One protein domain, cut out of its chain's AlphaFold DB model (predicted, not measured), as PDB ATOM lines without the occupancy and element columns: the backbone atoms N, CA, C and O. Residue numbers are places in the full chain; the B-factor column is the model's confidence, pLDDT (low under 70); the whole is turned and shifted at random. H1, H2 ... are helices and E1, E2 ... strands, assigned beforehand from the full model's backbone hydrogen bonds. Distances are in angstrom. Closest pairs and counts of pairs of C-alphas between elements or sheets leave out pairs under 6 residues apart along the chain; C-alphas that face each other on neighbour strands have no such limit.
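AT A GLANCE: This is residues 6 to 100 of the 108 residues of a protein of Candidatus Peregrinibacteria bacterium (UniProt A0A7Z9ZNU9). A ribbon of two parallel strands, E1 and E2, forms the core, with H3 packed over one face, H1 beside E1, H2 and H4 at opposite ends, and residues 15 to 20 sticking out. The 95 printed residues, with four named helices and two named strands in the order H1, H2, E1, H3, E2, H4, are mixed in class and compact: radius of gyration of the C-alphas 14.2 A, spans 40 by 33 by 22 A.

IN THESE COORDINATES: E1, residues 47 to 55, 20.6 A, bends by 78 degrees at residue 52; E2 is residues 76 to 82, H3 60 to 70, H2 35 to 44. H1, 6 to 13, begins at C-alpha (182.923, 152.594, 71.911); H4, 92 to 98, ends at (192.990, 160.840, 65.496).

HOW THE PARTS SIT: N 50 and O 78 of E1 and E2 are 2.9 A apart. E1, H3, E2 form a strand-helix-strand unit, parallel neighbours joined through a helix, with a right-handed crossover; the closest C-alphas of E1 and H3, Thr 50 and Gly 61, are 5.3 A apart. Every O i to N i+4 pair is within hydrogen-bond range in H1, H3 and H4, and 5 of 6 in H2.

THE WHOLE: The link H1 to H2 is long; the printed part has no cut, and no printed residue is under 70 in pLDDT.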
ATOM      1  N   LEU A   6     182.105 153.386  72.842       95.38
ATOM      2  CA  LEU A   6     182.923 152.594  71.911       95.38
ATOM      3  C   LEU A   6     182.368 151.194  71.654       95.38
ATOM      4  O   LEU A   6     182.742 150.567  70.666       95.38
ATOM      5  N   CYS A   7     181.444 150.713  72.493       95.44
ATOM      6  CA  CYS A   7     180.772 149.445  72.239       95.44
ATOM      7  C   CYS A   7     180.024 149.477  70.897       95.44
ATOM      8  O   CYS A   7     180.075 148.510  70.142       95.44
ATOM      9  N   TYR A   8     179.412 150.614  70.546       94.75
ATOM     10  CA  TYR A   8     178.742 150.781  69.256       94.75
ATOM     11  C   TYR A   8     179.736 150.761  68.092       94.75
ATOM     12  O   TYR A   8     179.512 150.047  67.118       94.75
ATOM     13  N   THR A   9     180.873 151.449  68.218       94.50
ATOM     14  CA  THR A   9     181.957 151.394  67.223       94.50
ATOM     15  C   THR A   9     182.469 149.966  67.032       94.50
ATOM     16  O   THR A   9     182.717 149.532  65.906       94.50
ATOM     17  N   ALA A  10     182.575 149.202  68.121       94.75
ATOM     18  CA  ALA A  10     182.973 147.803  68.073       94.75
ATOM     19  C   ALA A  10     181.954 146.913  67.365       94.75
ATOM     20  O   ALA A  10     182.344 146.094  66.537       94.75
ATOM     21  N   ILE A  11     180.660 147.107  67.626       94.50
ATOM     22  CA  ILE A  11     179.590 146.410  66.904       94.50
ATOM     23  C   ILE A  11     179.686 146.694  65.403       94.50
ATOM     24  O   ILE A  11     179.639 145.757  64.611       94.50
ATOM     25  N   GLU A  12     179.848 147.961  65.009       93.75
ATOM     26  CA  GLU A  12     179.979 148.331  63.596       93.75
ATOM     27  C   GLU A  12     181.207 147.691  62.947       93.75
ATOM     28  O   GLU A  12     181.107 147.160  61.843       93.75
ATOM     29  N   SER A  13     182.340 147.665  63.656       91.31
ATOM     30  CA  SER A  13     183.572 147.037  63.165       91.31
ATOM     31  C   SER A  13     183.354 145.557  62.888       91.31
ATOM     32  O   SER A  13     183.661 145.089  61.797       91.31
ATOM     33  N   LEU A  14     182.731 144.844  63.830       91.56
ATOM     34  CA  LEU A  14     182.484 143.399  63.774       91.56
ATOM     35  C   LEU A  14     181.417 142.961  62.759       91.56
ATOM     36  O   LEU A  14     181.220 141.761  62.578       91.56
ATOM     37  N   LYS A  15     180.741 143.887  62.066       90.12
ATOM     38  CA  LYS A  15     179.856 143.531  60.941       90.12
ATOM     39  C   LYS A  15     180.624 142.984  59.738       90.12
ATOM     40  O   LYS A  15     180.007 142.358  58.877       90.12
ATOM     41  N   ASN A  16     181.937 143.212  59.656       83.56
ATOM     42  CA  ASN A  16     182.759 142.587  58.629       83.56
ATOM     43  C   ASN A  16     182.809 141.056  58.870       83.56
ATOM     44  O   ASN A  16     183.276 140.616  59.919       83.56
ATOM     45  N   PRO A  17     182.337 140.214  57.932       75.81
ATOM     46  CA  PRO A  17     182.285 138.764  58.126       75.81
ATOM     47  C   PRO A  17     183.666 138.092  58.234       75.81
ATOM     48  O   PRO A  17     183.757 136.969  58.731       75.81
ATOM     49  N   GLU A  18     184.745 138.762  57.819       78.12
ATOM     50  CA  GLU A  18     186.116 138.227  57.875       78.12
ATOM     51  C   GLU A  18     186.701 138.171  59.299       78.12
ATOM     52  O   GLU A  18     187.760 137.589  59.517       78.12
ATOM     53  N   ILE A  19     186.006 138.736  60.289       80.25
ATOM     54  CA  ILE A  19     186.458 138.854  61.685       80.25
ATOM     55  C   ILE A  19     185.505 138.150  62.665       80.25
ATOM     56  O   ILE A  19     185.329 138.562  63.810       80.25
ATOM     57  N   SER A  20     184.934 137.020  62.244       74.62
ATOM     58  CA  SER A  20     184.039 136.176  63.060       74.62
ATOM     59  C   SER A  20     184.682 135.565  64.319       74.62
ATOM     60  O   SER A  20     183.985 135.025  65.173       74.62
ATOM     61  N   GLN A  21     186.004 135.671  64.462       84.25
ATOM     62  CA  GLN A  21     186.787 135.138  65.582       84.25
ATOM     63  C   GLN A  21     186.770 135.998  66.860       84.25
ATOM     64  O   GLN A  21     187.302 135.578  67.886       84.25
ATOM     65  N   TYR A  22     186.211 137.211  66.814       91.56
ATOM     66  CA  TYR A  22     186.228 138.136  67.950       91.56
ATOM     67  C   TYR A  22     184.992 137.986  68.844       91.56
ATOM     68  O   TYR A  22     183.855 138.021  68.379       91.56
ATOM     69  N   GLY A  23     185.217 137.925  70.159       94.56
ATOM     70  CA  GLY A  23     184.176 138.123  71.165       94.56
ATOM     71  C   GLY A  23     184.080 139.589  71.593       94.56
ATOM     72  O   GLY A  23     185.072 140.178  72.035       94.56
ATOM     73  N   LEU A  24     182.883 140.180  71.517       95.75
ATOM     74  CA  LEU A  24     182.612 141.513  72.061       95.75
ATOM     75  C   LEU A  24     181.906 141.417  73.413       95.75
ATOM     76  O   LEU A  24     180.844 140.813  73.537       95.75
ATOM     77  N   TYR A  25     182.482 142.080  74.412       96.81
ATOM     78  CA  TYR A  25     181.942 142.151  75.766       96.81
ATOM     79  C   TYR A  25     181.820 143.614  76.196       96.81
ATOM     80  O   TYR A  25     182.827 144.329  76.214       96.81
ATOM     81  N   ASP A  26     180.599 144.033  76.534       96.44
ATOM     82  CA  ASP A  26     180.274 145.353  77.090       96.44
ATOM     83  C   ASP A  26     180.518 145.366  78.609       96.44
ATOM     84  O   ASP A  26     179.774 144.775  79.397       96.44
ATOM     85  N   MET A  27     181.592 146.030  79.021       96.25
ATOM     86  CA  MET A  27     182.074 146.100  80.394       96.25
ATOM     87  C   MET A  27     181.479 147.324  81.092       96.25
ATOM     88  O   MET A  27     182.057 148.408  81.119       96.25
ATOM     89  N   ARG A  28     180.311 147.141  81.710       93.38
ATOM     90  CA  ARG A  28     179.573 148.223  82.394       93.38
ATOM     91  C   ARG A  28     180.121 148.589  83.773       93.38
ATOM     92  O   ARG A  28     179.736 149.604  84.342       93.38
ATOM     93  N   GLN A  29     180.994 147.750  84.325       92.06
ATOM     94  CA  GLN A  29     181.599 147.936  85.640       92.06
ATOM     95  C   GLN A  29     183.113 148.029  85.486       92.06
ATOM     96  O   GLN A  29     183.794 147.028  85.273       92.06
ATOM     97  N   ILE A  30     183.639 149.250  85.599       90.62
ATOM     98  CA  ILE A  30     185.086 149.475  85.666       90.62
ATOM     99  C   ILE A  30     185.555 149.253  87.107       90.62
ATOM    100  O   ILE A  30     186.597 148.641  87.331       90.62
ATOM    101  N   LYS A  31     184.798 149.729  88.110       90.25
ATOM    102  CA  LYS A  31     185.087 149.552  89.544       90.25
ATOM    103  C   LYS A  31     183.819 149.159  90.331       90.25
ATOM    104  O   LYS A  31     182.842 149.897  90.234       90.25
ATOM    105  N   PRO A  32     183.864 148.097  91.165       93.06
ATOM    106  CA  PRO A  32     184.895 147.050  91.171       93.06
ATOM    107  C   PRO A  32     184.966 146.341  89.808       93.06
ATOM    108  O   PRO A  32     184.032 146.424  89.015       93.06
ATOM    109  N   LEU A  33     186.109 145.726  89.503       94.56
ATOM    110  CA  LEU A  33     186.271 144.982  88.254       94.56
ATOM    111  C   LEU A  33     185.581 143.612  88.421       94.56
ATOM    112  O   LEU A  33     185.724 143.018  89.489       94.56
ATOM    113  N   PRO A  34     184.822 143.100  87.436       95.62
ATOM    114  CA  PRO A  34     184.144 141.809  87.562       95.62
ATOM    115  C   PRO A  34     185.128 140.651  87.314       95.62
ATOM    116  O   PRO A  34     185.159 140.058  86.239       95.62
ATOM    117  N   GLU A  35     185.947 140.345  88.319       95.94
ATOM    118  CA  GLU A  35     187.081 139.407  88.260       95.94
ATOM    119  C   GLU A  35     186.702 138.004  87.755       95.94
ATOM    120  O   GLU A  35     187.224 137.571  86.732       95.94
ATOM    121  N   ASN A  36     185.686 137.361  88.348       95.44
ATOM    122  CA  ASN A  36     185.218 136.028  87.923       95.44
ATOM    123  C   ASN A  36     184.831 135.963  86.429       95.44
ATOM    124  O   ASN A  36     184.968 134.935  85.763       95.44
ATOM    125  N   PHE A  37     184.299 137.066  85.896       95.88
ATOM    126  CA  PHE A  37     183.929 137.150  84.488       95.88
ATOM    127  C   PHE A  37     185.167 137.301  83.597       95.88
ATOM    128  O   PHE A  37     185.256 136.659  82.550       95.88
ATOM    129  N   LEU A  38     186.148 138.096  84.030       97.25
ATOM    130  CA  LEU A  38     187.427 138.218  83.335       97.25
ATOM    131  C   LEU A  38     188.209 136.905  83.321       97.25
ATOM    132  O   LEU A  38     188.800 136.600  82.292       97.25
ATOM    133  N   ASP A  39     188.148 136.095  84.378       97.44
ATOM    134  CA  ASP A  39     188.800 134.775  84.402       97.44
ATOM    135  C   ASP A  39     188.274 133.860  83.291       97.44
ATOM    136  O   ASP A  39     189.036 133.167  82.608       97.44
ATOM    137  N   THR A  40     186.960 133.912  83.053       97.44
ATOM    138  CA  THR A  40     186.318 133.172  81.957       97.44
ATOM    139  C   THR A  40     186.845 133.645  80.601       97.44
ATOM    140  O   THR A  40     187.136 132.833  79.723       97.44
ATOM    141  N   ILE A  41     187.021 134.957  80.430       97.31
ATOM    142  CA  ILE A  41     187.545 135.549  79.194       97.31
ATOM    143  C   ILE A  41     189.030 135.200  79.002       97.31
ATOM    144  O   ILE A  41     189.419 134.793  77.910       97.31
ATOM    145  N   PHE A  42     189.855 135.307  80.043       97.50
ATOM    146  CA  PHE A  42     191.286 134.978  79.995       97.50
ATOM    147  C   PHE A  42     191.545 133.496  79.711       97.50
ATOM    148  O   PHE A  42     192.576 133.148  79.146       97.50
ATOM    149  N   THR A  43     190.603 132.617  80.052       96.62
ATOM    150  CA  THR A  43     190.682 131.197  79.684       96.62
ATOM    151  C   THR A  43     190.287 130.961  78.223       96.62
ATOM    152  O   THR A  43     190.822 130.067  77.571       96.62
ATOM    153  N   ALA A  44     189.350 131.753  77.695       96.19
ATOM    154  CA  ALA A  44     188.796 131.566  76.356       96.19
ATOM    155  C   ALA A  44     189.631 132.212  75.235       96.19
ATOM    156  O   ALA A  44     189.599 131.729  74.104       96.19
ATOM    157  N   TYR A  45     190.371 133.287  75.525       96.38
ATOM    158  CA  TYR A  45     191.069 134.078  74.509       96.38
ATOM    159  C   TYR A  45     192.546 134.284  74.844       96.38
ATOM    160  O   TYR A  45     192.905 134.619  75.967       96.38
ATOM    161  N   GLN A  46     193.399 134.166  73.824       96.06
ATOM    162  CA  GLN A  46     194.838 134.457  73.910       96.06
ATOM    163  C   GLN A  46     195.175 135.924  73.610       96.06
ATOM    164  O   GLN A  46     196.290 136.364  73.867       96.06
ATOM    165  N   LYS A  47     194.223 136.687  73.059       96.25
ATOM    166  CA  LYS A  47     194.372 138.114  72.765       96.25
ATOM    167  C   LYS A  47     193.170 138.878  73.296       96.25
ATOM    168  O   LYS A  47     192.033 138.574  72.940       96.25
ATOM    169  N   ILE A  48     193.431 139.883  74.123       97.50
ATOM    170  CA  ILE A  48     192.425 140.761  74.712       97.50
ATOM    171  C   ILE A  48     192.663 142.179  74.207       97.50
ATOM    172  O   ILE A  48     193.735 142.741  74.393       97.50
ATOM    173  N   ILE A  49     191.642 142.784  73.608       97.38
ATOM    174  CA  ILE A  49     191.654 144.205  73.253       97.38
ATOM    175  C   ILE A  49     190.718 144.929  74.217       97.38
ATOM    176  O   ILE A  49     189.549 144.545  74.344       97.38
ATOM    177  N   THR A  50     191.208 145.952  74.915       97.88
ATOM    178  CA  THR A  50     190.370 146.834  75.737       97.88
ATOM    179  C   THR A  50     190.081 148.119  74.978       97.88
ATOM    180  O   THR A  50     191.013 148.717  74.456       97.88
ATOM    181  N   LEU A  51     188.820 148.544  74.940       97.81
ATOM    182  CA  LEU A  51     188.365 149.771  74.290       97.81
ATOM    183  C   LEU A  51     187.785 150.713  75.350       97.81
ATOM    184  O   LEU A  51     186.829 150.358  76.054       97.81
ATOM    185  N   GLU A  52     188.345 151.912  75.457       96.25
ATOM    186  CA  GLU A  52     187.839 152.967  76.335       96.25
ATOM    187  C   GLU A  52     187.974 154.361  75.714       96.25
ATOM    188  O   GLU A  52     188.972 154.680  75.083       96.25
ATOM    189  N   GLU A  53     186.996 155.234  75.944       94.00
ATOM    190  CA  GLU A  53     187.137 156.686  75.717       94.00
ATOM    191  C   GLU A  53     187.734 157.377  76.955       94.00
ATOM    192  O   GLU A  53     187.320 158.455  77.374       94.00
ATOM    193  N   GLY A  54     188.692 156.701  77.582       93.31
ATOM    194  CA  GLY A  54     189.517 157.200  78.672       93.31
ATOM    195  C   GLY A  54     190.977 157.206  78.246       93.31
ATOM    196  O   GLY A  54     191.338 156.617  77.226       93.31
ATOM    197  N   VAL A  55     191.827 157.878  79.019       94.50
ATOM    198  CA  VAL A  55     193.269 157.837  78.772       94.50
ATOM    199  C   VAL A  55     193.804 156.420  79.007       94.50
ATOM    200  O   VAL A  55     193.421 155.753  79.971       94.50
ATOM    201  N   ILE A  56     194.692 155.955  78.126       95.88
ATOM    202  CA  ILE A  56     195.250 154.591  78.184       95.88
ATOM    203  C   ILE A  56     195.987 154.294  79.504       95.88
ATOM    204  O   ILE A  56     196.037 153.143  79.953       95.88
ATOM    205  N   SER A  57     196.540 155.324  80.147       94.69
ATOM    206  CA  SER A  57     197.270 155.240  81.409       94.69
ATOM    207  C   SER A  57     196.333 155.398  82.609       94.69
ATOM    208  O   SER A  57     195.659 156.402  82.805       94.69
ATOM    209  N   GLY A  58     196.262 154.369  83.454       92.06
ATOM    210  CA  GLY A  58     195.422 154.386  84.660       92.06
ATOM    211  C   GLY A  58     193.915 154.199  84.418       92.06
ATOM    212  O   GLY A  58     193.164 154.109  85.390       92.06
ATOM    213  N   GLY A  59     193.483 154.087  83.158       94.25
ATOM    214  CA  GLY A  59     192.108 153.792  82.753       94.25
ATOM    215  C   GLY A  59     191.671 152.332  82.944       94.25
ATOM    216  O   GLY A  59     192.283 151.541  83.672       94.25
ATOM    217  N   PHE A  60     190.579 151.961  82.277       97.19
ATOM    218  CA  PHE A  60     190.011 150.614  82.274       97.19
ATOM    219  C   PHE A  60     191.017 149.562  81.793       97.19
ATOM    220  O   PHE A  60     191.218 148.558  82.482       97.19
ATOM    221  N   GLY A  61     191.689 149.800  80.666       97.38
ATOM    222  CA  GLY A  61     192.663 148.872  80.097       97.38
ATOM    223  C   GLY A  61     193.839 148.619  81.033       97.38
ATOM    224  O   GLY A  61     194.214 147.472  81.271       97.38
ATOM    225  N   SER A  62     194.345 149.677  81.675       96.88
ATOM    226  CA  SER A  62     195.389 149.571  82.702       96.88
ATOM    227  C   SER A  62     194.965 148.686  83.883       96.88
ATOM    228  O   SER A  62     195.780 147.940  84.425       96.88
ATOM    229  N   ARG A  63     193.686 148.722  84.282       96.81
ATOM    230  CA  ARG A  63     193.165 147.865  85.360       96.81
ATOM    231  C   ARG A  63     192.982 146.415  84.934       96.81
ATOM    232  O   ARG A  63     193.286 145.526  85.723       96.81
ATOM    233  N   VAL A  64     192.533 146.175  83.702       98.12
ATOM    234  CA  VAL A  64     192.498 144.822  83.124       98.12
ATOM    235  C   VAL A  64     193.908 144.236  83.080       98.12
ATOM    236  O   VAL A  64     194.088 143.093  83.483       98.12
ATOM    237  N   LEU A  65     194.910 145.023  82.678       97.62
ATOM    238  CA  LEU A  65     196.310 144.598  82.637       97.62
ATOM    239  C   LEU A  65     196.857 144.251  84.033       97.62
ATOM    240  O   LEU A  65     197.501 143.219  84.209       97.62
ATOM    241  N   GLN A  66     196.558 145.071  85.047       97.50
ATOM    242  CA  GLN A  66     196.927 144.783  86.440       97.50
ATOM    243  C   GLN A  66     196.304 143.472  86.937       97.50
ATOM    244  O   GLN A  66     196.997 142.648  87.536       97.50
ATOM    245  N   TYR A  67     195.016 143.262  86.659       98.00
ATOM    246  CA  TYR A  67     194.325 142.033  87.034       98.00
ATOM    247  C   TYR A  67     194.885 140.813  86.288       98.00
ATOM    248  O   TYR A  67     195.211 139.803  86.912       98.00
ATOM    249  N   ALA A  68     195.107 140.930  84.978       98.25
ATOM    250  CA  ALA A  68     195.727 139.896  84.155       98.25
ATOM    251  C   ALA A  68     197.095 139.462  84.700       98.25
ATOM    252  O   ALA A  68     197.376 138.268  84.789       98.25
ATOM    253  N   ASN A  69     197.910 140.421  85.148       98.12
ATOM    254  CA  ASN A  69     199.189 140.133  85.789       98.12
ATOM    255  C   ASN A  69     199.016 139.347  87.104       98.12
ATOM    256  O   ASN A  69     199.745 138.380  87.330       98.12
ATOM    257  N   SER A  70     198.032 139.692  87.949       97.81
ATOM    258  CA  SER A  70     197.747 138.908  89.166       97.81
ATOM    259  C   SER A  70     197.281 137.479  88.876       97.81
ATOM    260  O   SER A  70     197.606 136.572  89.641       97.81
ATOM    261  N   GLN A  71     196.613 137.267  87.740       97.69
ATOM    262  CA  GLN A  71     196.179 135.949  87.267       97.69
ATOM    263  C   GLN A  71     197.250 135.199  86.458       97.69
ATOM    264  O   GLN A  71     197.004 134.084  86.004       97.69
ATOM    265  N   LYS A  72     198.446 135.781  86.273       97.19
ATOM    266  CA  LYS A  72     199.521 135.234  85.421       97.19
ATOM    267  C   LYS A  72     199.043 134.912  83.998       97.19
ATOM    268  O   LYS A  72     199.493 133.938  83.390       97.19
ATOM    269  N   PHE A  73     198.120 135.717  83.476       98.06
ATOM    270  CA  PHE A  73     197.673 135.597  82.096       98.06
ATOM    271  C   PHE A  73     198.869 135.773  81.152       98.06
ATOM    272  O   PHE A  73     199.662 136.699  81.313       98.06
ATOM    273  N   SER A  74     199.011 134.860  80.193       96.44
ATOM    274  CA  SER A  74     200.166 134.795  79.284       96.44
ATOM    275  C   SER A  74     199.863 135.282  77.867       96.44
ATOM    276  O   SER A  74     200.770 135.337  77.039       96.44
ATOM    277  N   GLY A  75     198.609 135.636  77.588       97.31
ATOM    278  CA  GLY A  75     198.201 136.164  76.295       97.31
ATOM    279  C   GLY A  75     198.552 137.640  76.097       97.31
ATOM    280  O   GLY A  75     199.030 138.336  76.995       97.31
ATOM    281  N   GLU A  76     198.274 138.132  74.894       97.75
ATOM    282  CA  GLU A  76     198.476 139.528  74.510       97.75
ATOM    283  C   GLU A  76     197.318 140.398  75.025       97.75
ATOM    284  O   GLU A  76     196.148 140.056  74.847       97.75
ATOM    285  N   ILE A  77     197.631 141.552  75.622       97.81
ATOM    286  CA  ILE A  77     196.639 142.578  75.961       97.81
ATOM    287  C   ILE A  77     197.000 143.876  75.244       97.81
ATOM    288  O   ILE A  77     198.071 144.434  75.470       97.81
ATOM    289  N   VAL A  78     196.080 144.371  74.417       97.25
ATOM    290  CA  VAL A  78     196.200 145.644  73.698       97.25
ATOM    291  C   VAL A  78     195.212 146.643  74.284       97.25
ATOM    292  O   VAL A  78     194.006 146.389  74.321       97.25
ATOM    293  N   ILE A  79     195.717 147.794  74.727       97.50
ATOM    294  CA  ILE A  79     194.893 148.883  75.255       97.50
ATOM    295  C   ILE A  79     194.649 149.902  74.143       97.50
ATOM    296  O   ILE A  79     195.587 150.536  73.665       97.50
ATOM    297  N   LYS A  80     193.386 150.070  73.746       97.50
ATOM    298  CA  LYS A  80     192.924 151.134  72.851       97.50
ATOM    299  C   LYS A  80     192.140 152.153  73.674       97.50
ATOM    300  O   LYS A  80     191.100 151.839  74.255       97.50
ATOM    301  N   GLY A  81     192.650 153.373  73.702       96.62
ATOM    302  CA  GLY A  81     191.991 154.510  74.324       96.62
ATOM    303  C   GLY A  81     192.653 155.815  73.921       96.62
ATOM    304  O   GLY A  81     193.449 155.851  72.983       96.62
ATOM    305  N   ILE A  82     192.324 156.890  74.625       96.50
ATOM    306  CA  ILE A  82     192.865 158.218  74.345       96.50
ATOM    307  C   ILE A  82     194.370 158.222  74.688       96.50
ATOM    308  O   ILE A  82     194.744 157.868  75.811       96.50
ATOM    309  N   PRO A  83     195.255 158.595  73.749       95.25
ATOM    310  CA  PRO A  83     196.694 158.641  73.997       95.25
ATOM    311  C   PRO A  83     197.072 159.783  74.955       95.25
ATOM    312  O   PRO A  83     196.335 160.756  75.101       95.25
ATOM    313  N   GLU A  84     198.258 159.708  75.569       94.44
ATOM    314  CA  GLU A  84     198.807 160.764  76.441       94.44
ATOM    315  C   GLU A  84     199.319 161.979  75.646       94.44
ATOM    316  O   GLU A  84     200.479 162.383  75.727       94.44
ATOM    317  N   LYS A  85     198.443 162.569  74.836       93.69
ATOM    318  CA  LYS A  85     198.694 163.803  74.094       93.69
ATOM    319  C   LYS A  85     197.447 164.673  74.102       93.69
ATOM    320  O   LYS A  85     196.330 164.205  74.309       93.69
ATOM    321  N   PHE A  86     197.648 165.957  73.846       94.12
ATOM    322  CA  PHE A  86     196.537 166.863  73.613       94.12
ATOM    323  C   PHE A  86     195.812 166.479  72.319       94.12
ATOM    324  O   PHE A  86     196.450 166.351  71.273       94.12
ATOM    325  N   ILE A  87     194.490 166.324  72.399       94.75
ATOM    326  CA  ILE A  87     193.626 166.094  71.240       94.75
ATOM    327  C   ILE A  87     192.974 167.430  70.868       94.75
ATOM    328  O   ILE A  87     192.236 167.984  71.690       94.75
ATOM    329  N   PRO A  88     193.250 167.980  69.670       94.50
ATOM    330  CA  PRO A  88     192.650 169.230  69.231       94.50
ATOM    331  C   PRO A  88     191.122 169.184  69.214       94.50
ATOM    332  O   PRO A  88     190.496 168.128  69.109       94.50
ATOM    333  N   HIS A  89     190.514 170.365  69.298       96.62
ATOM    334  CA  HIS A  89     189.081 170.492  69.096       96.62
ATOM    335  C   HIS A  89     188.726 170.116  67.654       96.62
ATOM    336  O   HIS A  89     189.284 170.675  66.714       96.62
ATOM    337  N   ALA A  90     187.796 169.183  67.511       96.44
ATOM    338  CA  ALA A  90     187.249 168.717  66.248       96.44
ATOM    339  C   ALA A  90     185.881 168.076  66.529       96.44
ATOM    340  O   ALA A  90     185.428 168.042  67.683       96.44
ATOM    341  N   THR A  91     185.220 167.560  65.497       97.38
ATOM    342  CA  THR A  91     184.065 166.683  65.717       97.38
ATOM    343  C   THR A  91     184.488 165.423  66.470       97.38
ATOM    344  O   THR A  91     185.660 165.043  66.498       97.38
ATOM    345  N   ARG A  92     183.528 164.755  67.106       93.50
ATOM    346  CA  ARG A  92     183.799 163.538  67.873       93.50
ATOM    347  C   ARG A  92     184.410 162.451  66.990       93.50
ATOM    348  O   ARG A  92     185.340 161.776  67.414       93.50
ATOM    349  N   GLU A  93     183.891 162.291  65.781       94.56
ATOM    350  CA  GLU A  93     184.343 161.308  64.802       94.56
ATOM    351  C   GLU A  93     185.809 161.542  64.420       94.56
ATOM    352  O   GLU A  93     186.605 160.609  64.484       94.56
ATOM    353  N   GLU A  94     186.182 162.790  64.126       96.12
ATOM    354  CA  GLU A  94     187.567 163.172  63.814       96.12
ATOM    355  C   GLU A  94     188.505 162.949  65.011       96.12
ATOM    356  O   GLU A  94     189.628 162.479  64.843       96.12
ATOM    357  N   GLN A  95     188.050 163.239  66.236       95.94
ATOM    358  CA  GLN A  95     188.845 162.984  67.444       95.94
ATOM    359  C   GLN A  95     189.070 161.488  67.684       95.94
ATOM    360  O   GLN A  95     190.158 161.092  68.104       95.94
ATOM    361  N   LEU A  96     188.057 160.655  67.431       95.31
ATOM    362  CA  LEU A  96     188.190 159.204  67.538       95.31
ATOM    363  C   LEU A  96     189.130 158.659  66.460       95.31
ATOM    364  O   LEU A  96     189.969 157.826  66.788       95.31
ATOM    365  N   GLU A  97     189.051 159.155  65.225       95.44
ATOM    366  CA  GLU A  97     189.986 158.799  64.148       95.44
ATOM    367  C   GLU A  97     191.435 159.172  64.505       95.44
ATOM    368  O   GLU A  97     192.323 158.323  64.442       95.44
ATOM    369  N   GLU A  98     191.671 160.385  65.017       95.12
ATOM    370  CA  GLU A  98     192.990 160.840  65.496       95.12
ATOM    371  C   GLU A  98     193.547 159.977  66.648       95.12
ATOM    372  O   GLU A  98     194.765 159.870  66.843       95.12
ATOM    373  N   CYS A  99     192.662 159.346  67.424       95.88
ATOM    374  CA  CYS A  99     193.025 158.409  68.488       95.88
ATOM    375  C   CYS A  99     193.113 156.945  68.013       95.88
ATOM    376  O   CYS A  99     193.469 156.079  68.812       95.88
ATOM    377  N   GLY A 100     192.779 156.639  66.755       95.75
ATOM    378  CA  GLY A 100     192.677 155.264  66.250       95.75
ATOM    379  C   GLY A 100     191.523 154.462  66.871       95.75
ATOM    380  O   GLY A 100     191.593 153.237  66.964       95.75
TER     381      GLY A 100